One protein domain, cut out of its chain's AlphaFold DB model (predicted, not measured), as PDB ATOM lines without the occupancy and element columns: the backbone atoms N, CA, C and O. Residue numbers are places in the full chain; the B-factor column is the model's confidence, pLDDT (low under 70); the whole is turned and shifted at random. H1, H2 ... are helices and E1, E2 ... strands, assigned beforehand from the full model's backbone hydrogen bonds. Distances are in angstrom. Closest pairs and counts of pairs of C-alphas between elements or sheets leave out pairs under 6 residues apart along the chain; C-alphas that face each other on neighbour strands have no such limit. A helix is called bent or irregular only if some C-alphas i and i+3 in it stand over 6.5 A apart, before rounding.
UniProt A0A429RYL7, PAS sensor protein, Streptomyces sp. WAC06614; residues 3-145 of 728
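Overview. This is residues 3 to 145 of the 728 residues of the protein "PAS sensor protein" of Streptomyces sp. WAC06614 (UniProt A0A429RYL7). A three-stranded sheet, E4 E5 E6, makes the core, with the long helix H5 slanting over one face and the short helix H2 over the other: three layers, helices on both faces of a sheet. A second small sheet, E2 with E1, E3 and E7 beside it, lies past E6 with H1 over E2, and the helical hairpin H3 H4 sits where E4 ends. The printed part has 143 residues with five named helices and seven named strands, in the order E1 E2 H1 E3 H2 E4 H3 H4 E5 E6 H5 E7, class mixed. The sheet E4 E5 E6 is antiparallel in that order; the branched one is mixed. The whole is compact, radius of gyration of the C-alphas 14.8 A, spans 43 by 33 by 31 A.

Arrangement. Start at E1, residues 3 to 5, which makes a hairpin with E2, residues 11 to 18; N 4 and O 13, 2.9 A apart, are within hydrogen-bond range. On the other side of E2 find its antiparallel neighbour E3, residues 30 to 32, with N 12 and O 31 at 2.8 A. E7, residues 142 to 144, is parallel to E2, with N 17 and O 142 at 2.9 A. H1, residues 22 to 28, lies over E2 at a height over the sheet of 9.2 A; their closest C-alphas, Trp 28 and Gln 14, are 7.5 A apart. E5, residues 74 to 79, has antiparallel neighbours E4, residues 49 to 51, with N 49 and O 76 at 2.8 A, and E6, residues 92 to 97, with N 75 and O 96 at 2.9 A; E5 and E6 are a hairpin. The closest C-alphas of E1 and E6, Leu 4 and Gly 92, are 4.4 A apart. H2, residues 38 to 44, is on both sheets and lies over E5 at 6.2 A, with the closest C-alphas, Val 43 and Pro 78, 5.0 A apart. On the opposite face, H5, residues 108 to 130, has a height of 8.5 A; its closest C-alpha to E5 is Cys 118, 5.2 A from that of Leu 79. H3, residues 54 to 60, is on the sheet E4 E5 E6 and touches H4, residues 62 to 67, at a steep tilt of 40 degrees, opposite ways; the closest C-alphas are Ala 58 and Gly 65, 4.0 A. In H2, H3, H4 and H5 every O i to N i+4 pair is within hydrogen-bond range; irregular H1, with C-alphas 24 and 27 at 7.4 A, has 1 of 3, and 3 of 4 O i to N i+3 pairs.

Along the chain. Find C-alpha 3 at (-39.402, -39.738, 19.130), where E1 begins. E2 then runs 20.9 A, E5 16.2 A and E6 17.1 A. H5 runs 33.1 A from C-alpha 108 at (-39.639, -41.316, 43.155) to C-alpha 130 at (-21.222, -40.591, 15.711).

Size, cuts and confidence. The C-alphas of Gln 55 and Gly 132, the two farthest apart, are 43.7 A apart. The printed part has no cut; the links E5 to E6 and H5 to E7 are long. Residues 127 to 132, of which 127 to 130 belong to H5, stand free. Mean pLDDT of the printed part is 80.7, and 31 residues are under 70, among them residues 20 to 27, 82 to 88 and 132 to 140.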
ATOM      1  N   TYR A   3     -39.290 -40.795  20.119       91.00
ATOM      2  CA  TYR A   3     -39.402 -39.738  19.130       91.00
ATOM      3  C   TYR A   3     -38.048 -39.076  18.905       91.00
ATOM      4  O   TYR A   3     -37.371 -38.740  19.878       91.00
ATOM      5  N   LEU A   4     -37.671 -38.859  17.647       89.75
ATOM      6  CA  LEU A   4     -36.473 -38.110  17.263       89.75
ATOM      7  C   LEU A   4     -36.859 -36.927  16.360       89.75
ATOM      8  O   LEU A   4     -37.797 -37.053  15.571       89.75
ATOM      9  N   PRO A   5     -36.176 -35.776  16.472       86.25
ATOM     10  CA  PRO A   5     -36.449 -34.620  15.632       86.25
ATOM     11  C   PRO A   5     -35.973 -34.846  14.192       86.25
ATOM     12  O   PRO A   5     -34.935 -35.469  13.969       86.25
ATOM     13  N   ALA A   6     -36.699 -34.283  13.227       77.56
ATOM     14  CA  ALA A   6     -36.217 -34.134  11.855       77.56
ATOM     15  C   ALA A   6     -34.984 -33.211  11.775       77.56
ATOM     16  O   ALA A   6     -34.716 -32.453  12.717       77.56
ATOM     17  N   PRO A   7     -34.248 -33.215  10.644       72.94
ATOM     18  CA  PRO A   7     -33.089 -32.341  10.441       72.94
ATOM     19  C   PRO A   7     -33.387 -30.846  10.634       72.94
ATOM     20  O   PRO A   7     -32.545 -30.113  11.151       72.94
ATOM     21  N   ASP A   8     -34.594 -30.399  10.272       73.38
ATOM     22  CA  ASP A   8     -35.066 -29.019  10.460       73.38
ATOM     23  C   ASP A   8     -35.494 -28.701  11.906       73.38
ATOM     24  O   ASP A   8     -35.744 -27.543  12.242       73.38
ATOM     25  N   ARG A   9     -35.567 -29.732  12.760       75.12
ATOM     26  CA  ARG A   9     -35.999 -29.694  14.159       75.12
ATOM     27  C   ARG A   9     -37.338 -28.991  14.368       75.12
ATOM     28  O   ARG A   9     -37.533 -28.386  15.417       75.12
ATOM     29  N   ARG A  10     -38.253 -29.070  13.402       76.31
ATOM     30  CA  ARG A  10     -39.633 -28.579  13.558       76.31
ATOM     31  C   ARG A  10     -40.621 -29.684  13.883       76.31
ATOM     32  O   ARG A  10     -41.689 -29.419  14.417       76.31
ATOM     33  N   VAL A  11     -40.249 -30.924  13.585       81.69
ATOM     34  CA  VAL A  11     -41.120 -32.090  13.708       81.69
ATOM     35  C   VAL A  11     -40.402 -33.195  14.468       81.69
ATOM     36  O   VAL A  11     -39.213 -33.436  14.259       81.69
ATOM     37  N   LEU A  12     -41.136 -33.886  15.331       84.19
ATOM     38  CA  LEU A  12     -40.757 -35.125  15.987       84.19
ATOM     39  C   LEU A  12     -41.376 -36.309  15.248       84.19
ATOM     40  O   LEU A  12     -42.583 -36.357  15.025       84.19
ATOM     41  N   TYR A  13     -40.552 -37.297  14.929       85.19
ATOM     42  CA  TYR A  13     -40.991 -38.542  14.320       85.19
ATOM     43  C   TYR A  13     -40.849 -39.691  15.299       85.19
ATOM     44  O   TYR A  13     -39.806 -39.863  15.936       85.19
ATOM     45  N   GLN A  14     -41.882 -40.516  15.380       87.44
ATOM     46  CA  GLN A  14     -41.837 -41.760  16.119       87.44
ATOM     47  C   GLN A  14     -40.926 -42.748  15.385       87.44
ATOM     48  O   GLN A  14     -41.255 -43.253  14.315       87.44
ATOM     49  N   VAL A  15     -39.780 -43.063  15.982       87.94
ATOM     50  CA  VAL A  15     -38.806 -44.001  15.402       87.94
ATOM     51  C   VAL A  15     -38.933 -45.404  15.983       87.94
ATOM     52  O   VAL A  15     -38.562 -46.384  15.336       87.94
ATOM     53  N   LEU A  16     -39.468 -45.521  17.204       87.94
ATOM     54  CA  LEU A  16     -39.580 -46.798  17.900       87.94
ATOM     55  C   LEU A  16     -40.857 -46.906  18.733       87.94
ATOM     56  O   LEU A  16     -41.212 -46.010  19.505       87.94
ATOM     57  N   LEU A  17     -41.501 -48.065  18.634       84.94
ATOM     58  CA  LEU A  17     -42.755 -48.410  19.291       84.94
ATOM     59  C   LEU A  17     -42.624 -49.745  20.035       84.94
ATOM     60  O   LEU A  17     -41.980 -50.666  19.548       84.94
ATOM     61  N   SER A  18     -43.233 -49.867  21.213       83.50
ATOM     62  CA  SER A  18     -43.308 -51.124  21.969       83.50
ATOM     63  C   SER A  18     -44.561 -51.132  22.838       83.50
ATOM     64  O   SER A  18     -44.937 -50.084  23.363       83.50
ATOM     65  N   GLY A  19     -45.191 -52.298  22.990       72.75
ATOM     66  CA  GLY A  19     -46.345 -52.504  23.875       72.75
ATOM     67  C   GLY A  19     -47.696 -51.984  23.368       72.75
ATOM     68  O   GLY A  19     -48.682 -52.145  24.078       72.75
ATOM     69  N   VAL A  20     -47.747 -51.394  22.169       68.50
ATOM     70  CA  VAL A  20     -48.972 -50.973  21.459       68.50
ATOM     71  C   VAL A  20     -48.825 -51.248  19.952       68.50
ATOM     72  O   VAL A  20     -47.706 -51.415  19.456       68.50
ATOM     73  N   SER A  21     -49.941 -51.328  19.219       67.38
ATOM     74  CA  SER A  21     -49.939 -51.617  17.776       67.38
ATOM     75  C   SER A  21     -49.522 -50.397  16.937       67.38
ATOM     76  O   SER A  21     -49.651 -49.252  17.367       67.38
ATOM     77  N   ARG A  22     -49.032 -50.627  15.707       65.75
ATOM     78  CA  ARG A  22     -48.675 -49.525  14.787       65.75
ATOM     79  C   ARG A  22     -49.882 -48.703  14.363       65.75
ATOM     80  O   ARG A  22     -49.763 -47.493  14.272       65.75
ATOM     81  N   GLN A  23     -50.999 -49.371  14.075       59.75
ATOM     82  CA  GLN A  23     -52.240 -48.714  13.663       59.75
ATOM     83  C   GLN A  23     -52.708 -47.742  14.744       59.75
ATOM     84  O   GLN A  23     -53.055 -46.613  14.434       59.75
ATOM     85  N   PHE A  24     -52.602 -48.151  16.009       64.88
ATOM     86  CA  PHE A  24     -52.923 -47.292  17.140       64.88
ATOM     87  C   PHE A  24     -52.022 -46.054  17.212       64.88
ATOM     88  O   PHE A  24     -52.502 -44.947  17.387       64.88
ATOM     89  N   ALA A  25     -50.708 -46.223  17.061       66.69
ATOM     90  CA  ALA A  25     -49.765 -45.115  17.185       66.69
ATOM     91  C   ALA A  25     -49.659 -44.230  15.926       66.69
ATOM     92  O   ALA A  25     -48.930 -43.239  15.953       66.69
ATOM     93  N   ALA A  26     -50.337 -44.589  14.831       62.94
ATOM     94  CA  ALA A  26     -50.201 -43.940  13.530       62.94
ATOM     95  C   ALA A  26     -50.564 -42.442  13.525       62.94
ATOM     96  O   ALA A  26     -49.780 -41.685  12.949       62.94
ATOM     97  N   PRO A  27     -51.650 -41.978  14.185       59.06
ATOM     98  CA  PRO A  27     -51.997 -40.554  14.212       59.06
ATOM     99  C   PRO A  27     -50.891 -39.683  14.816       59.06
ATOM    100  O   PRO A  27     -50.662 -38.567  14.372       59.06
ATOM    101  N   TRP A  28     -50.141 -40.233  15.775       74.38
ATOM    102  CA  TRP A  28     -49.043 -39.548  16.462       74.38
ATOM    103  C   TRP A  28     -47.667 -39.992  15.970       74.38
ATOM    104  O   TRP A  28     -46.669 -39.778  16.653       74.38
ATOM    105  N   ALA A  29     -47.570 -40.631  14.802       72.06
ATOM    106  CA  ALA A  29     -46.277 -41.024  14.248       72.06
ATOM    107  C   ALA A  29     -45.409 -39.804  13.889       72.06
ATOM    108  O   ALA A  29     -44.180 -39.903  13.886       72.06
ATOM    109  N   ARG A  30     -46.048 -38.660  13.628       76.69
ATOM    110  CA  ARG A  30     -45.433 -37.371  13.317       76.69
ATOM    111  C   ARG A  30     -46.113 -36.290  14.157       76.69
ATOM    112  O   ARG A  30     -47.333 -36.224  14.176       76.69
ATOM    113  N   VAL A  31     -45.330 -35.477  14.859       75.56
ATOM    114  CA  VAL A  31     -45.825 -34.440  15.781       75.56
ATOM    115  C   VAL A  31     -45.025 -33.158  15.573       75.56
ATOM    116  O   VAL A  31     -43.793 -33.206  15.585       75.56
ATOM    117  N   GLY A  32     -45.682 -32.015  15.391       77.75
ATOM    118  CA  GLY A  32     -45.026 -30.711  15.356       77.75
ATOM    119  C   GLY A  32     -44.450 -30.339  16.726       77.75
ATOM    120  O   GLY A  32     -45.030 -30.637  17.766       77.75
ATOM    121  N   LEU A  33     -43.287 -29.683  16.767       82.12
ATOM    122  CA  LEU A  33     -42.689 -29.211  18.030       82.12
ATOM    123  C   LEU A  33     -43.470 -28.065  18.686       82.12
ATOM    124  O   LEU A  33     -43.319 -27.845  19.888       82.12
ATOM    125  N   ASP A  34     -44.291 -27.371  17.900       77.06
ATOM    126  CA  ASP A  34     -45.198 -26.321  18.364       77.06
ATOM    127  C   ASP A  34     -46.604 -26.863  18.693       77.06
ATOM    128  O   ASP A  34     -47.443 -26.115  19.196       77.06
ATOM    129  N   ASP A  35     -46.872 -28.151  18.435       71.44
ATOM    130  CA  ASP A  35     -48.162 -28.756  18.759       71.44
ATOM    131  C   ASP A  35     -48.328 -28.899  20.280       71.44
ATOM    132  O   ASP A  35     -47.386 -29.304  20.973       71.44
ATOM    133  N   PRO A  36     -49.535 -28.659  20.824       74.50
ATOM    134  CA  PRO A  36     -49.838 -28.877  22.234       74.50
ATOM    135  C   PRO A  36     -50.000 -30.381  22.503       74.50
ATOM    136  O   PRO A  36     -51.104 -30.883  22.712       74.50
ATOM    137  N   ILE A  37     -48.889 -31.120  22.456       81.56
ATOM    138  CA  ILE A  37     -48.807 -32.567  22.685       81.56
ATOM    139  C   ILE A  37     -47.711 -32.834  23.734       81.56
ATOM    140  O   ILE A  37     -46.633 -32.240  23.653       81.56
ATOM    141  N   PRO A  38     -47.911 -33.766  24.692       90.62
ATOM    142  CA  PRO A  38     -46.988 -33.977  25.813       90.62
ATOM    143  C   PRO A  38     -45.517 -34.161  25.420       90.62
ATOM    144  O   PRO A  38     -44.624 -33.664  26.101       90.62
ATOM    145  N   VAL A  39     -45.247 -34.883  24.326       91.44
ATOM    146  CA  VAL A  39     -43.872 -35.136  23.867       91.44
ATOM    147  C   VAL A  39     -43.222 -33.909  23.232       91.44
ATOM    148  O   VAL A  39     -42.023 -33.714  23.420       91.44
ATOM    149  N   ALA A  40     -43.994 -33.069  22.538       88.38
ATOM    150  CA  ALA A  40     -43.502 -31.816  21.980       88.38
ATOM    151  C   ALA A  40     -43.095 -30.863  23.109       88.38
ATOM    152  O   ALA A  40     -41.956 -30.401  23.134       88.38
ATOM    153  N   ASP A  41     -43.959 -30.692  24.114       91.19
ATOM    154  CA  ASP A  41     -43.668 -29.892  25.309       91.19
ATOM    155  C   ASP A  41     -42.458 -30.411  26.082       91.19
ATOM    156  O   ASP A  41     -41.582 -29.634  26.460       91.19
ATOM    157  N   ALA A  42     -42.376 -31.728  26.295       93.12
ATOM    158  CA  ALA A  42     -41.264 -32.329  27.019       93.12
ATOM    159  C   ALA A  42     -39.916 -32.031  26.347       93.12
ATOM    160  O   ALA A  42     -38.940 -31.718  27.030       93.12
ATOM    161  N   VAL A  43     -39.864 -32.104  25.011       91.25
ATOM    162  CA  VAL A  43     -38.664 -31.825  24.208       91.25
ATOM    163  C   VAL A  43     -38.369 -30.327  24.128       91.25
ATOM    164  O   VAL A  43     -37.216 -29.934  24.295       91.25
ATOM    165  N   ARG A  44     -39.388 -29.497  23.881       89.56
ATOM    166  CA  ARG A  44     -39.274 -28.037  23.735       89.56
ATOM    167  C   ARG A  44     -38.833 -27.371  25.035       89.56
ATOM    168  O   ARG A  44     -37.996 -26.474  25.015       89.56
ATOM    169  N   GLU A  45     -39.371 -27.826  26.161       89.94
ATOM    170  CA  GLU A  45     -39.120 -27.254  27.487       89.94
ATOM    171  C   GLU A  45     -38.057 -28.030  28.278       89.94
ATOM    172  O   GLU A  45     -37.732 -27.653  29.403       89.94
ATOM    173  N   SER A  46     -37.505 -29.107  27.705       89.56
ATOM    174  CA  SER A  46     -36.510 -29.984  28.339       89.56
ATOM    175  C   SER A  46     -36.908 -30.424  29.755       89.56
ATOM    176  O   SER A  46     -36.073 -30.491  30.659       89.56
ATOM    177  N   ARG A  47     -38.187 -30.770  29.956       91.19
ATOM    178  CA  ARG A  47     -38.715 -31.235  31.249       91.19
ATOM    179  C   ARG A  47     -39.611 -32.455  31.117       91.19
ATOM    180  O   ARG A  47     -40.258 -32.664  30.098       91.19
ATOM    181  N   LEU A  48     -39.708 -33.229  32.196       92.38
ATOM    182  CA  LEU A  48     -40.698 -34.297  32.293       92.38
ATOM    183  C   LEU A  48     -42.118 -33.714  32.317       92.38
ATOM    184  O   LEU A  48     -42.447 -32.866  33.151       92.38
ATOM    185  N   VAL A  49     -42.974 -34.248  31.457       95.31
ATOM    186  CA  VAL A  49     -44.423 -34.072  31.485       95.31
ATOM    187  C   VAL A  49     -45.028 -35.363  32.032       95.31
ATOM    188  O   VAL A  49     -44.943 -36.405  31.393       95.31
ATOM    189  N   TRP A  50     -45.606 -35.306  33.229       95.19
ATOM    190  CA  TRP A  50     -46.424 -36.382  33.797       95.19
ATOM    191  C   TRP A  50     -47.896 -35.984  33.704       95.19
ATOM    192  O   TRP A  50     -48.203 -34.812  33.931       95.19
ATOM    193  N   LEU A  51     -48.748 -36.943  33.352       93.56
ATOM    194  CA  LEU A  51     -50.205 -36.859  33.347       93.56
ATOM    195  C   LEU A  51     -50.723 -38.088  34.094       93.56
ATOM    196  O   LEU A  51     -50.580 -39.209  33.609       93.56
ATOM    197  N   GLY A  52     -51.252 -37.882  35.294       89.50
ATOM    198  CA  GLY A  52     -51.638 -38.954  36.211       89.50
ATOM    199  C   GLY A  52     -53.014 -39.557  35.948       89.50
ATOM    200  O   GLY A  52     -53.343 -40.573  36.552       89.50
ATOM    201  N   SER A  53     -53.826 -38.934  35.096       86.44
ATOM    202  CA  SER A  53     -55.183 -39.384  34.791       86.44
ATOM    203  C   SER A  53     -55.653 -38.896  33.423       86.44
ATOM    204  O   SER A  53     -55.100 -37.946  32.855       86.44
ATOM    205  N   GLN A  54     -56.726 -39.513  32.923       82.38
ATOM    206  CA  GLN A  54     -57.417 -39.062  31.713       82.38
ATOM    207  C   GLN A  54     -57.971 -37.635  31.865       82.38
ATOM    208  O   GLN A  54     -57.858 -36.835  30.937       82.38
ATOM    209  N   GLN A  55     -58.435 -37.270  33.064       80.12
ATOM    210  CA  GLN A  55     -58.862 -35.908  33.377       80.12
ATOM    211  C   GLN A  55     -57.699 -34.909  33.259       80.12
ATOM    212  O   GLN A  55     -57.842 -33.893  32.591       80.12
ATOM    213  N   GLU A  56     -56.523 -35.193  33.838       85.75
ATOM    214  CA  GLU A  56     -55.356 -34.298  33.736       85.75
ATOM    215  C   GLU A  56     -54.869 -34.167  32.282       85.75
ATOM    216  O   GLU A  56     -54.473 -33.085  31.836       85.75
ATOM    217  N   MET A  57     -54.928 -35.263  31.520       84.75
ATOM    218  CA  MET A  57     -54.623 -35.259  30.091       84.75
ATOM    219  C   MET A  57     -55.587 -34.361  29.322       84.75
ATOM    220  O   MET A  57     -55.129 -33.487  28.592       84.75
ATOM    221  N   ALA A  58     -56.892 -34.502  29.535       77.00
ATOM    222  CA  ALA A  58     -57.889 -33.645  28.914       77.00
ATOM    223  C   ALA A  58     -57.797 -32.183  29.408       77.00
ATOM    224  O   ALA A  58     -58.136 -31.261  28.668       77.00
ATOM    225  N   GLN A  59     -57.253 -31.951  30.614       79.50
ATOM    226  CA  GLN A  59     -56.983 -30.613  31.142       79.50
ATOM    227  C   GLN A  59     -55.872 -29.869  30.428       79.50
ATOM    228  O   GLN A  59     -56.035 -28.720  30.017       79.50
ATOM    229  N   ARG A  60     -54.718 -30.515  30.318       83.25
ATOM    230  CA  ARG A  60     -53.503 -29.880  29.800       83.25
ATOM    231  C   ARG A  60     -53.365 -30.047  28.292       83.25
ATOM    232  O   ARG A  60     -52.730 -29.218  27.649       83.25
ATOM    233  N   TYR A  61     -53.984 -31.092  27.746       79.00
ATOM    234  CA  TYR A  61     -53.947 -31.475  26.340       79.00
ATOM    235  C   TYR A  61     -55.353 -31.877  25.836       79.00
ATOM    236  O   TYR A  61     -55.559 -33.037  25.474       79.00
ATOM    237  N   PRO A  62     -56.322 -30.933  25.776       69.12
ATOM    238  CA  PRO A  62     -57.723 -31.174  25.395       69.12
ATOM    239  C   PRO A  62     -57.926 -32.118  24.207       69.12
ATOM    240  O   PRO A  62     -58.587 -33.142  24.332       69.12
ATOM    241  N   ARG A  63     -57.288 -31.835  23.067       66.50
ATOM    242  CA  ARG A  63     -57.436 -32.651  21.849       66.50
ATOM    243  C   ARG A  63     -56.983 -34.094  22.048       66.50
ATOM    244  O   ARG A  63     -57.671 -35.022  21.646       66.50
ATOM    245  N   LEU A  64     -55.853 -34.293  22.729       71.19
ATOM    246  CA  LEU A  64     -55.381 -35.640  23.045       71.19
ATOM    247  C   LEU A  64     -56.364 -36.366  23.973       71.19
ATOM    248  O   LEU A  64     -56.581 -37.560  23.808       71.19
ATOM    249  N   GLY A  65     -56.976 -35.638  24.911       67.44
ATOM    250  CA  GLY A  65     -58.016 -36.159  25.794       67.44
ATOM    251  C   GLY A  65     -59.306 -36.575  25.079       67.44
ATOM    252  O   GLY A  65     -59.949 -37.503  25.560       67.44
ATOM    253  N   LEU A  66     -59.661 -35.949  23.946       63.91
ATOM    254  CA  LEU A  66     -60.791 -36.361  23.093       63.91
ATOM    255  C   LEU A  66     -60.474 -37.644  22.325       63.91
ATOM    256  O   LEU A  66     -61.237 -38.604  22.402       63.91
ATOM    257  N   VAL A  67     -59.317 -37.686  21.659       62.84
ATOM    258  CA  VAL A  67     -58.916 -38.811  20.794       62.84
ATOM    259  C   VAL A  67     -58.515 -40.056  21.600       62.84
ATOM    260  O   VAL A  67     -58.610 -41.182  21.111       62.84
ATOM    261  N   LEU A  68     -58.087 -39.890  22.856       69.25
ATOM    262  CA  LEU A  68     -57.784 -40.989  23.778       69.25
ATOM    263  C   LEU A  68     -58.684 -40.937  25.033       69.25
ATOM    264  O   LEU A  68     -58.194 -40.590  26.111       69.25
ATOM    265  N   PRO A  69     -59.967 -41.363  24.935       70.44
ATOM    266  CA  PRO A  69     -60.948 -41.393  26.037       70.44
ATOM    267  C   PRO A  69     -60.649 -42.347  27.197       70.44
ATOM    268  O   PRO A  69     -61.546 -42.706  27.958       70.44
ATOM    269  N   TYR A  70     -59.431 -42.860  27.307       80.31
ATOM    270  CA  TYR A  70     -59.148 -44.038  28.115       80.31
ATOM    271  C   TYR A  70     -58.353 -43.678  29.358       80.31
ATOM    272  O   TYR A  70     -57.485 -42.808  29.332       80.31
ATOM    273  N   ASP A  71     -58.626 -44.389  30.447       82.50
ATOM    274  CA  ASP A  71     -57.950 -44.152  31.714       82.50
ATOM    275  C   ASP A  71     -56.566 -44.810  31.738       82.50
ATOM    276  O   ASP A  71     -56.442 -46.034  31.844       82.50
ATOM    277  N   PHE A  72     -55.523 -44.000  31.578       86.94
ATOM    278  CA  PHE A  72     -54.127 -44.405  31.697       86.94
ATOM    279  C   PHE A  72     -53.247 -43.196  32.054       86.94
ATOM    280  O   PHE A  72     -53.431 -42.112  31.491       86.94
ATOM    281  N   PRO A  73     -52.241 -43.362  32.927       91.88
ATOM    282  CA  PRO A  73     -51.222 -42.339  33.109       91.88
ATOM    283  C   PRO A  73     -50.209 -42.316  31.960       91.88
ATOM    284  O   PRO A  73     -49.832 -43.358  31.405       91.88
ATOM    285  N   LEU A  74     -49.711 -41.123  31.645       92.62
ATOM    286  CA  LEU A  74     -48.730 -40.876  30.591       92.62
ATOM    287  C   LEU A  74     -47.540 -40.085  31.140       92.62
ATOM    288  O   LEU A  74     -47.694 -39.062  31.804       92.62
ATOM    289  N   ALA A  75     -46.330 -40.517  30.785       94.81
ATOM    290  CA  ALA A  75     -45.117 -39.727  30.956       94.81
ATOM    291  C   ALA A  75     -44.492 -39.421  29.595       94.81
ATOM    292  O   ALA A  75     -44.272 -40.337  28.804       94.81
ATOM    293  N   ALA A  76     -44.142 -38.163  29.350       95.94
ATOM    294  CA  ALA A  76     -43.294 -37.751  28.242       95.94
ATOM    295  C   ALA A  76     -42.022 -37.089  28.788       95.94
ATOM    296  O   ALA A  76     -42.081 -36.071  29.473       95.94
ATOM    297  N   ALA A  77     -40.868 -37.692  28.514       95.31
ATOM    298  CA  ALA A  77     -39.573 -37.287  29.047       95.31
ATOM    299  C   ALA A  77     -38.599 -36.917  27.915       95.31
ATOM    300  O   ALA A  77     -38.508 -37.657  26.931       95.31
ATOM    301  N   PRO A  78     -37.837 -35.818  28.029       95.00
ATOM    302  CA  PRO A  78     -36.820 -35.470  27.044       95.00
ATOM    303  C   PRO A  78     -35.608 -36.396  27.144       95.00
ATOM    304  O   PRO A  78     -35.164 -36.773  28.231       95.00
ATOM    305  N   LEU A  79     -35.010 -36.709  25.998       93.12
ATOM    306  CA  LEU A  79     -33.676 -37.291  25.941       93.12
ATOM    307  C   LEU A  79     -32.643 -36.161  26.076       93.12
ATOM    308  O   LEU A  79     -32.646 -35.248  25.245       93.12
ATOM    309  N   PRO A  80     -31.744 -36.213  27.075       87.88
ATOM    310  CA  PRO A  80     -30.818 -35.118  27.348       87.88
ATOM    311  C   PRO A  80     -29.859 -34.843  26.180       87.88
ATOM    312  O   PRO A  80     -29.393 -35.764  25.503       87.88
ATOM    313  N   GLY A  81     -29.568 -33.555  25.963       78.94
ATOM    314  CA  GLY A  81     -28.632 -33.054  24.953       78.94
ATOM    315  C   GLY A  81     -27.152 -33.343  25.256       78.94
ATOM    316  O   GLY A  81     -26.797 -33.927  26.275       78.94
ATOM    317  N   ARG A  82     -26.254 -32.919  24.351       65.88
ATOM    318  CA  ARG A  82     -24.798 -33.207  24.399       65.88
ATOM    319  C   ARG A  82     -24.028 -32.407  25.470       65.88
ATOM    320  O   ARG A  82     -22.879 -32.743  25.746       65.88
ATOM    321  N   ALA A  83     -24.622 -31.362  26.048       59.91
ATOM    322  CA  ALA A  83     -23.965 -30.521  27.047       59.91
ATOM    323  C   ALA A  83     -23.873 -31.245  28.404       59.91
ATOM    324  O   ALA A  83     -24.856 -31.814  28.876       59.91
ATOM    325  N   ALA A  84     -22.690 -31.232  29.028       48.88
ATOM    326  CA  ALA A  84     -22.416 -31.927  30.295       48.88
ATOM    327  C   ALA A  84     -23.196 -31.358  31.500       48.88
ATOM    328  O   ALA A  84     -23.235 -31.985  32.555       48.88
ATOM    329  N   ASP A  85     -23.820 -30.191  31.331       55.22
ATOM    330  CA  ASP A  85     -24.664 -29.487  32.299       55.22
ATOM    331  C   ASP A  85     -26.177 -29.643  32.024       55.22
ATOM    332  O   ASP A  85     -26.991 -29.100  32.765       55.22
ATOM    333  N   GLY A  86     -26.568 -30.373  30.967       53.47
ATOM    334  CA  GLY A  86     -27.968 -30.577  30.580       53.47
ATOM    335  C   GLY A  86     -28.621 -29.422  29.806       53.47
ATOM    336  O   GLY A  86     -29.809 -29.506  29.515       53.47
ATOM    337  N   THR A  87     -27.881 -28.373  29.423       58.69
ATOM    338  CA  THR A  87     -28.443 -27.144  28.808       58.69
ATOM    339  C   THR A  87     -28.577 -27.173  27.276       58.69
ATOM    340  O   THR A  87     -28.997 -26.194  26.662       58.69
ATOM    341  N   GLY A  88     -28.236 -28.290  26.625       66.12
ATOM    342  CA  GLY A  88     -28.378 -28.454  25.172       66.12
ATOM    343  C   GLY A  88     -29.800 -28.847  24.745       66.12
ATOM    344  O   GLY A  88     -30.520 -29.461  25.533       66.12
ATOM    345  N   PRO A  89     -30.204 -28.575  23.486       76.38
ATOM    346  CA  PRO A  89     -31.516 -28.974  22.990       76.38
ATOM    347  C   PRO A  89     -31.667 -30.497  23.065       76.38
ATOM    348  O   PRO A  89     -30.745 -31.236  22.696       76.38
ATOM    349  N   ALA A  90     -32.823 -30.962  23.541       85.75
ATOM    350  CA  ALA A  90     -33.096 -32.382  23.715       85.75
ATOM    351  C   ALA A  90     -32.881 -33.161  22.403       85.75
ATOM    352  O   ALA A  90     -33.174 -32.677  21.307       85.75
ATOM    353  N   LEU A  91     -32.337 -34.375  22.498       88.50
ATOM    354  CA  LEU A  91     -32.079 -35.231  21.329       88.50
ATOM    355  C   LEU A  91     -33.355 -35.870  20.769       88.50
ATOM    356  O   LEU A  91     -33.329 -36.415  19.673       88.50
ATOM    357  N   GLY A  92     -34.447 -35.827  21.528       91.12
ATOM    358  CA  GLY A  92     -35.709 -36.491  21.231       91.12
ATOM    359  C   GLY A  92     -36.558 -36.621  22.491       91.12
ATOM    360  O   GLY A  92     -36.201 -36.071  23.532       91.12
ATOM    361  N   GLY A  93     -37.654 -37.368  22.409       93.62
ATOM    362  CA  GLY A  93     -38.579 -37.591  23.522       93.62
ATOM    363  C   GLY A  93     -38.944 -39.063  23.695       93.62
ATOM    364  O   GLY A  93     -39.082 -39.803  22.722       93.62
ATOM    365  N   LEU A  94     -39.115 -39.502  24.937       94.94
ATOM    366  CA  LEU A  94     -39.613 -40.822  25.308       94.94
ATOM    367  C   LEU A  94     -41.020 -40.676  25.889       94.94
ATOM    368  O   LEU A  94     -41.200 -39.963  26.868       94.94
ATOM    369  N   VAL A  95     -41.993 -41.393  25.328       93.38
ATOM    370  CA  VAL A  95     -43.350 -41.498  25.884       93.38
ATOM    371  C   VAL A  95     -43.569 -42.890  26.465       93.38
ATOM    372  O   VAL A  95     -43.332 -43.896  25.784       93.38
ATOM    373  N   LEU A  96     -44.035 -42.947  27.707       91.44
ATOM    374  CA  LEU A  96     -44.379 -44.159  28.445       91.44
ATOM    375  C   LEU A  96     -45.839 -44.082  28.902       91.44
ATOM    376  O   LEU A  96     -46.296 -43.020  29.316       91.44
ATOM    377  N   LEU A  97     -46.542 -45.211  28.819       88.00
ATOM    378  CA  LEU A  97     -47.938 -45.360  29.232       88.00
ATOM    379  C   LEU A  97     -48.011 -46.404  30.347       88.00
ATOM    380  O   LEU A  97     -47.377 -47.460  30.236       88.00
ATOM    381  N   TRP A  98     -48.784 -46.125  31.393       89.19
ATOM    382  CA  TRP A  98     -49.040 -47.055  32.493       89.19
ATOM    383  C   TRP A  98     -50.458 -47.625  32.414       89.19
ATOM    384  O   TRP A  98     -51.326 -47.008  31.808       89.19
ATOM    385  N   PRO A  99     -50.722 -48.790  33.035       86.75
ATOM    386  CA  PRO A  99     -52.093 -49.225  33.279       86.75
ATOM    387  C   PRO A  99     -52.877 -48.162  34.062       86.75
ATOM    388  O   PRO A  99     -52.315 -47.558  34.971       86.75
ATOM    389  N   GLY A 100     -54.176 -48.013  33.805       85.25
ATOM    390  CA  GLY A 100     -55.089 -47.148  34.565       85.25
ATOM    391  C   GLY A 100     -55.190 -47.501  36.053       85.25
ATOM    392  O   GLY A 100     -55.638 -46.701  36.860       85.25
ATOM    393  N   SER A 101     -54.715 -48.682  36.460       85.56
ATOM    394  CA  SER A 101     -54.584 -49.060  37.874       85.56
ATOM    395  C   SER A 101     -53.363 -48.444  38.570       85.56
ATOM    396  O   SER A 101     -53.178 -48.637  39.776       85.56
ATOM    397  N   HIS A 102     -52.493 -47.747  37.833       90.50
ATOM    398  CA  HIS A 102     -51.330 -47.072  38.398       90.50
ATOM    399  C   HIS A 102     -51.763 -45.829  39.198       90.50
ATOM    400  O   HIS A 102     -52.665 -45.112  38.773       90.50
ATOM    401  N   PRO A 103     -51.163 -45.566  40.377       87.19
ATOM    402  CA  PRO A 103     -51.508 -44.392  41.170       87.19
ATOM    403  C   PRO A 103     -51.282 -43.080  40.405       87.19
ATOM    404  O   PRO A 103     -50.271 -42.942  39.724       87.19
ATOM    405  N   PRO A 104     -52.123 -42.051  40.607       85.75
ATOM    406  CA  PRO A 104     -52.029 -40.806  39.842       85.75
ATOM    407  C   PRO A 104     -50.713 -40.043  40.063       85.75
ATOM    408  O   PRO A 104     -50.355 -39.177  39.268       85.75
ATOM    409  N   GLN A 105     -49.966 -40.340  41.133       88.44
ATOM    410  CA  GLN A 105     -48.637 -39.779  41.365       88.44
ATOM    411  C   GLN A 105     -47.523 -40.751  40.964       88.44
ATOM    412  O   GLN A 105     -47.440 -41.877  41.460       88.44
ATOM    413  N   LEU A 106     -46.590 -40.250  40.154       88.75
ATOM    414  CA  LEU A 106     -45.352 -40.947  39.818       88.75
ATOM    415  C   LEU A 106     -44.468 -41.125  41.063       88.75
ATOM    416  O   LEU A 106     -44.106 -40.149  41.728       88.75
ATOM    417  N   ARG A 107     -44.073 -42.365  41.365       90.88
ATOM    418  CA  ARG A 107     -43.224 -42.663  42.528       90.88
ATOM    419  C   ARG A 107     -41.782 -42.186  42.281       90.88
ATOM    420  O   ARG A 107     -41.310 -42.262  41.145       90.88
ATOM    421  N   PRO A 108     -41.022 -41.784  43.322       89.56
ATOM    422  CA  PRO A 108     -39.639 -41.316  43.155       89.56
ATOM    423  C   PRO A 108     -38.732 -42.303  42.406       89.56
ATOM    424  O   PRO A 108     -38.044 -41.915  41.469       89.56
ATOM    425  N   GLY A 109     -38.804 -43.598  42.732       90.81
ATOM    426  CA  GLY A 109     -38.008 -44.621  42.043       90.81
ATOM    427  C   GLY A 109     -38.395 -44.834  40.571       90.81
ATOM    428  O   GLY A 109     -37.537 -45.161  39.756       90.81
ATOM    429  N   GLU A 110     -39.664 -44.622  40.198       91.56
ATOM    430  CA  GLU A 110     -40.110 -44.703  38.796       91.56
ATOM    431  C   GLU A 110     -39.559 -43.529  37.984       91.56
ATOM    432  O   GLU A 110     -39.070 -43.714  36.869       91.56
ATOM    433  N   ARG A 111     -39.578 -42.330  38.581       92.06
ATOM    434  CA  ARG A 111     -38.949 -41.132  38.020       92.06
ATOM    435  C   ARG A 111     -37.451 -41.342  37.801       92.06
ATOM    436  O   ARG A 111     -36.987 -41.163  36.678       92.06
ATOM    437  N   GLU A 112     -36.721 -41.784  38.824       91.56
ATOM    438  CA  GLU A 112     -35.276 -42.045  38.729       91.56
ATOM    439  C   GLU A 112     -34.952 -43.089  37.649       91.56
ATOM    440  O   GLU A 112     -34.029 -42.910  36.850       91.56
ATOM    441  N   ALA A 113     -35.733 -44.172  37.573       91.56
ATOM    442  CA  ALA A 113     -35.554 -45.207  36.559       91.56
ATOM    443  C   ALA A 113     -35.773 -44.672  35.135       91.56
ATOM    444  O   ALA A 113     -35.003 -45.007  34.227       91.56
ATOM    445  N   MET A 114     -36.791 -43.830  34.938       92.56
ATOM    446  CA  MET A 114     -37.095 -43.197  33.655       92.56
ATOM    447  C   MET A 114     -36.010 -42.201  33.242       92.56
ATOM    448  O   MET A 114     -35.529 -42.271  32.112       92.56
ATOM    449  N   GLU A 115     -35.584 -41.319  34.145       90.38
ATOM    450  CA  GLU A 115     -34.514 -40.347  33.896       90.38
ATOM    451  C   GLU A 115     -33.200 -41.065  33.548       90.38
ATOM    452  O   GLU A 115     -32.587 -40.801  32.509       90.38
ATOM    453  N   SER A 116     -32.824 -42.074  34.340       91.44
ATOM    454  CA  SER A 116     -31.665 -42.935  34.079       91.44
ATOM    455  C   SER A 116     -31.777 -43.675  32.736       91.44
ATOM    456  O   SER A 116     -30.796 -43.818  31.999       91.44
ATOM    457  N   GLY A 117     -32.982 -44.131  32.379       92.12
ATOM    458  CA  GLY A 117     -33.286 -44.736  31.084       92.12
ATOM    459  C   GLY A 117     -33.114 -43.768  29.914       92.12
ATOM    460  O   GLY A 117     -32.487 -44.131  28.918       92.12
ATOM    461  N   CYS A 118     -33.598 -42.530  30.046       93.31
ATOM    462  CA  CYS A 118     -33.455 -41.482  29.034       93.31
ATOM    463  C   CYS A 118     -31.983 -41.123  28.797       93.31
ATOM    464  O   CYS A 118     -31.570 -40.996  27.646       93.31
ATOM    465  N   VAL A 119     -31.167 -41.050  29.857       91.50
ATOM    466  CA  VAL A 119     -29.710 -40.843  29.750       91.50
ATOM    467  C   VAL A 119     -29.047 -41.970  28.953       91.50
ATOM    468  O   VAL A 119     -28.284 -41.701  28.020       91.50
ATOM    469  N   ARG A 120     -29.366 -43.236  29.264       91.88
ATOM    470  CA  ARG A 120     -28.828 -44.393  28.526       91.88
ATOM    471  C   ARG A 120     -29.265 -44.398  27.062       91.88
ATOM    472  O   ARG A 120     -28.440 -44.638  26.182       91.88
ATOM    473  N   LEU A 121     -30.537 -44.110  26.781       90.81
ATOM    474  CA  LEU A 121     -31.057 -44.022  25.412       90.81
ATOM    475  C   LEU A 121     -30.375 -42.900  24.620       90.81
ATOM    476  O   LEU A 121     -29.953 -43.127  23.489       90.81
ATOM    477  N   ALA A 122     -30.192 -41.725  25.225       90.19
ATOM    478  CA  ALA A 122     -29.474 -40.608  24.616       90.19
ATOM    479  C   ALA A 122     -28.018 -40.965  24.275       90.19
ATOM    480  O   ALA A 122     -27.473 -40.494  23.279       90.19
ATOM    481  N   GLU A 123     -27.357 -41.796  25.084       89.50
ATOM    482  CA  GLU A 123     -26.018 -42.303  24.776       89.50
ATOM    483  C   GLU A 123     -26.012 -43.265  23.579       89.50
ATOM    484  O   GLU A 123     -25.148 -43.153  22.712       89.50
ATOM    485  N   VAL A 124     -26.996 -44.165  23.489       88.56
ATOM    486  CA  VAL A 124     -27.148 -45.082  22.346       88.56
ATOM    487  C   VAL A 124     -27.404 -44.312  21.049       88.56
ATOM    488  O   VAL A 124     -26.734 -44.566  20.050       88.56
ATOM    489  N   VAL A 125     -28.316 -43.337  21.079       85.56
ATOM    490  CA  VAL A 125     -28.631 -42.463  19.934       85.56
ATOM    491  C   VAL A 125     -27.382 -41.704  19.472       85.56
ATOM    492  O   VAL A 125     -27.078 -41.691  18.281       85.56
ATOM    493  N   ARG A 126     -26.603 -41.137  20.404       83.94
ATOM    494  CA  ARG A 126     -25.340 -40.449  20.080       83.94
ATOM    495  C   ARG A 126     -24.306 -41.381  19.466       83.94
ATOM    496  O   ARG A 126     -23.735 -41.039  18.440       83.94
ATOM    497  N   ARG A 127     -24.093 -42.562  20.057       85.12
ATOM    498  CA  ARG A 127     -23.145 -43.552  19.525       85.12
ATOM    499  C   ARG A 127     -23.502 -43.980  18.101       85.12
ATOM    500  O   ARG A 127     -22.603 -44.148  17.287       85.12
ATOM    501  N   ALA A 128     -24.791 -44.125  17.794       80.19
ATOM    502  CA  ALA A 128     -25.252 -44.443  16.446       80.19
ATOM    503  C   ALA A 128     -25.010 -43.290  15.452       80.19
ATOM    504  O   ALA A 128     -24.525 -43.535  14.347       80.19
ATOM    505  N   ALA A 129     -25.278 -42.044  15.860       76.31
ATOM    506  CA  ALA A 129     -25.025 -40.861  15.037       76.31
ATOM    507  C   ALA A 129     -23.521 -40.633  14.778       76.31
ATOM    508  O   ALA A 129     -23.116 -40.406  13.640       76.31
ATOM    509  N   ASP A 130     -22.680 -40.754  15.813       77.44
ATOM    510  CA  ASP A 130     -21.222 -40.591  15.711       77.44
ATOM    511  C   ASP A 130     -20.575 -41.705  14.846       77.44
ATOM    512  O   ASP A 130     -19.510 -41.499  14.268       77.44
ATOM    513  N   ALA A 131     -21.225 -42.870  14.701       77.19
ATOM    514  CA  ALA A 131     -20.789 -43.969  13.830       77.19
ATOM    515  C   ALA A 131     -21.173 -43.790  12.342       77.19
ATOM    516  O   ALA A 131     -20.964 -44.705  11.544       77.19
ATOM    517  N   GLY A 132     -21.736 -42.638  11.956       58.81
ATOM    518  CA  GLY A 132     -22.165 -42.353  10.581       58.81
ATOM    519  C   GLY A 132     -23.537 -42.928  10.213       58.81
ATOM    520  O   GLY A 132     -23.920 -42.897   9.046       58.81
ATOM    521  N   GLY A 133     -24.293 -43.449  11.185       60.00
ATOM    522  CA  GLY A 133     -25.692 -43.805  10.987       60.00
ATOM    523  C   GLY A 133     -26.547 -42.543  10.958       60.00
ATOM    524  O   GLY A 133     -26.767 -41.922  11.996       60.00
ATOM    525  N   HIS A 134     -27.055 -42.161   9.788       54.47
ATOM    526  CA  HIS A 134     -28.136 -41.183   9.717       54.47
ATOM    527  C   HIS A 134     -29.375 -41.796  10.380       54.47
ATOM    528  O   HIS A 134     -30.023 -42.673   9.812       54.47
ATOM    529  N   LEU A 135     -29.694 -41.360  11.603       62.19
ATOM    530  CA  LEU A 135     -30.972 -41.644  12.264       62.19
ATOM    531  C   LEU A 135     -32.063 -40.763  11.638       62.19
ATOM    532  O   LEU A 135     -32.712 -39.977  12.320       62.19
ATOM    533  N   GLU A 136     -32.209 -40.853  10.319       59.12
ATOM    534  CA  GLU A 136     -33.346 -40.280   9.613       59.12
ATOM    535  C   GLU A 136     -34.572 -41.111  10.008       59.12
ATOM    536  O   GLU A 136     -34.527 -42.349   9.939       59.12
ATOM    537  N   PRO A 137     -35.657 -40.481  10.473       63.16
ATOM    538  CA  PRO A 137     -36.881 -41.204  10.755       63.16
ATOM    539  C   PRO A 137     -37.377 -41.894   9.482       63.16
ATOM    540  O   PRO A 137     -37.671 -41.241   8.486       63.16
ATOM    541  N   GLY A 138     -37.440 -43.227   9.490       61.53
ATOM    542  CA  GLY A 138     -38.038 -43.969   8.380       61.53
ATOM    543  C   GLY A 138     -39.539 -43.689   8.270       61.53
ATOM    544  O   GLY A 138     -40.162 -43.252   9.236       61.53
ATOM    545  N   GLU A 139     -40.154 -44.028   7.132       59.62
ATOM    546  CA  GLU A 139     -41.605 -43.851   6.910       59.62
ATOM    547  C   GLU A 139     -42.487 -44.549   7.964       59.62
ATOM    548  O   GLU A 139     -43.670 -44.241   8.093       59.62
ATOM    549  N   ARG A 140     -41.948 -45.533   8.702       66.62
ATOM    550  CA  ARG A 140     -42.670 -46.284   9.738       66.62
ATOM    551  C   ARG A 140     -41.784 -46.560  10.958       66.62
ATOM    552  O   ARG A 140     -40.630 -46.957  10.776       66.62
ATOM    553  N   PRO A 141     -42.331 -46.490  12.189       78.25
ATOM    554  CA  PRO A 141     -41.589 -46.818  13.401       78.25
ATOM    555  C   PRO A 141     -41.204 -48.300  13.452       78.25
ATOM    556  O   PRO A 141     -41.955 -49.194  13.035       78.25
ATOM    557  N   VAL A 142     -40.046 -48.576  14.050       82.94
ATOM    558  CA  VAL A 142     -39.627 -49.939  14.384       82.94
ATOM    559  C   VAL A 142     -40.438 -50.425  15.584       82.94
ATOM    560  O   VAL A 142     -40.430 -49.801  16.641       82.94
ATOM    561  N   VAL A 143     -41.122 -51.562  15.443       78.75
ATOM    562  CA  VAL A 143     -41.864 -52.181  16.554       78.75
ATOM    563  C   VAL A 143     -40.981 -53.192  17.263       78.75
ATOM    564  O   VAL A 143     -40.628 -54.221  16.684       78.75
ATOM    565  N   LEU A 144     -40.671 -52.924  18.528       79.31
ATOM    566  CA  LEU A 144     -40.063 -53.895  19.422       79.31
ATOM    567  C   LEU A 144     -41.139 -54.801  20.013       79.31
ATOM    568  O   LEU A 144     -42.157 -54.336  20.529       79.31
ATOM    569  N   LYS A 145     -40.886 -56.109  19.970       68.69
ATOM    570  CA  LYS A 145     -41.698 -57.073  20.710       68.69
ATOM    571  C   LYS A 145     -41.318 -56.990  22.193       68.69
ATOM    572  O   LYS A 145     -40.119 -56.982  22.486       68.69
TER     573      LYS A 145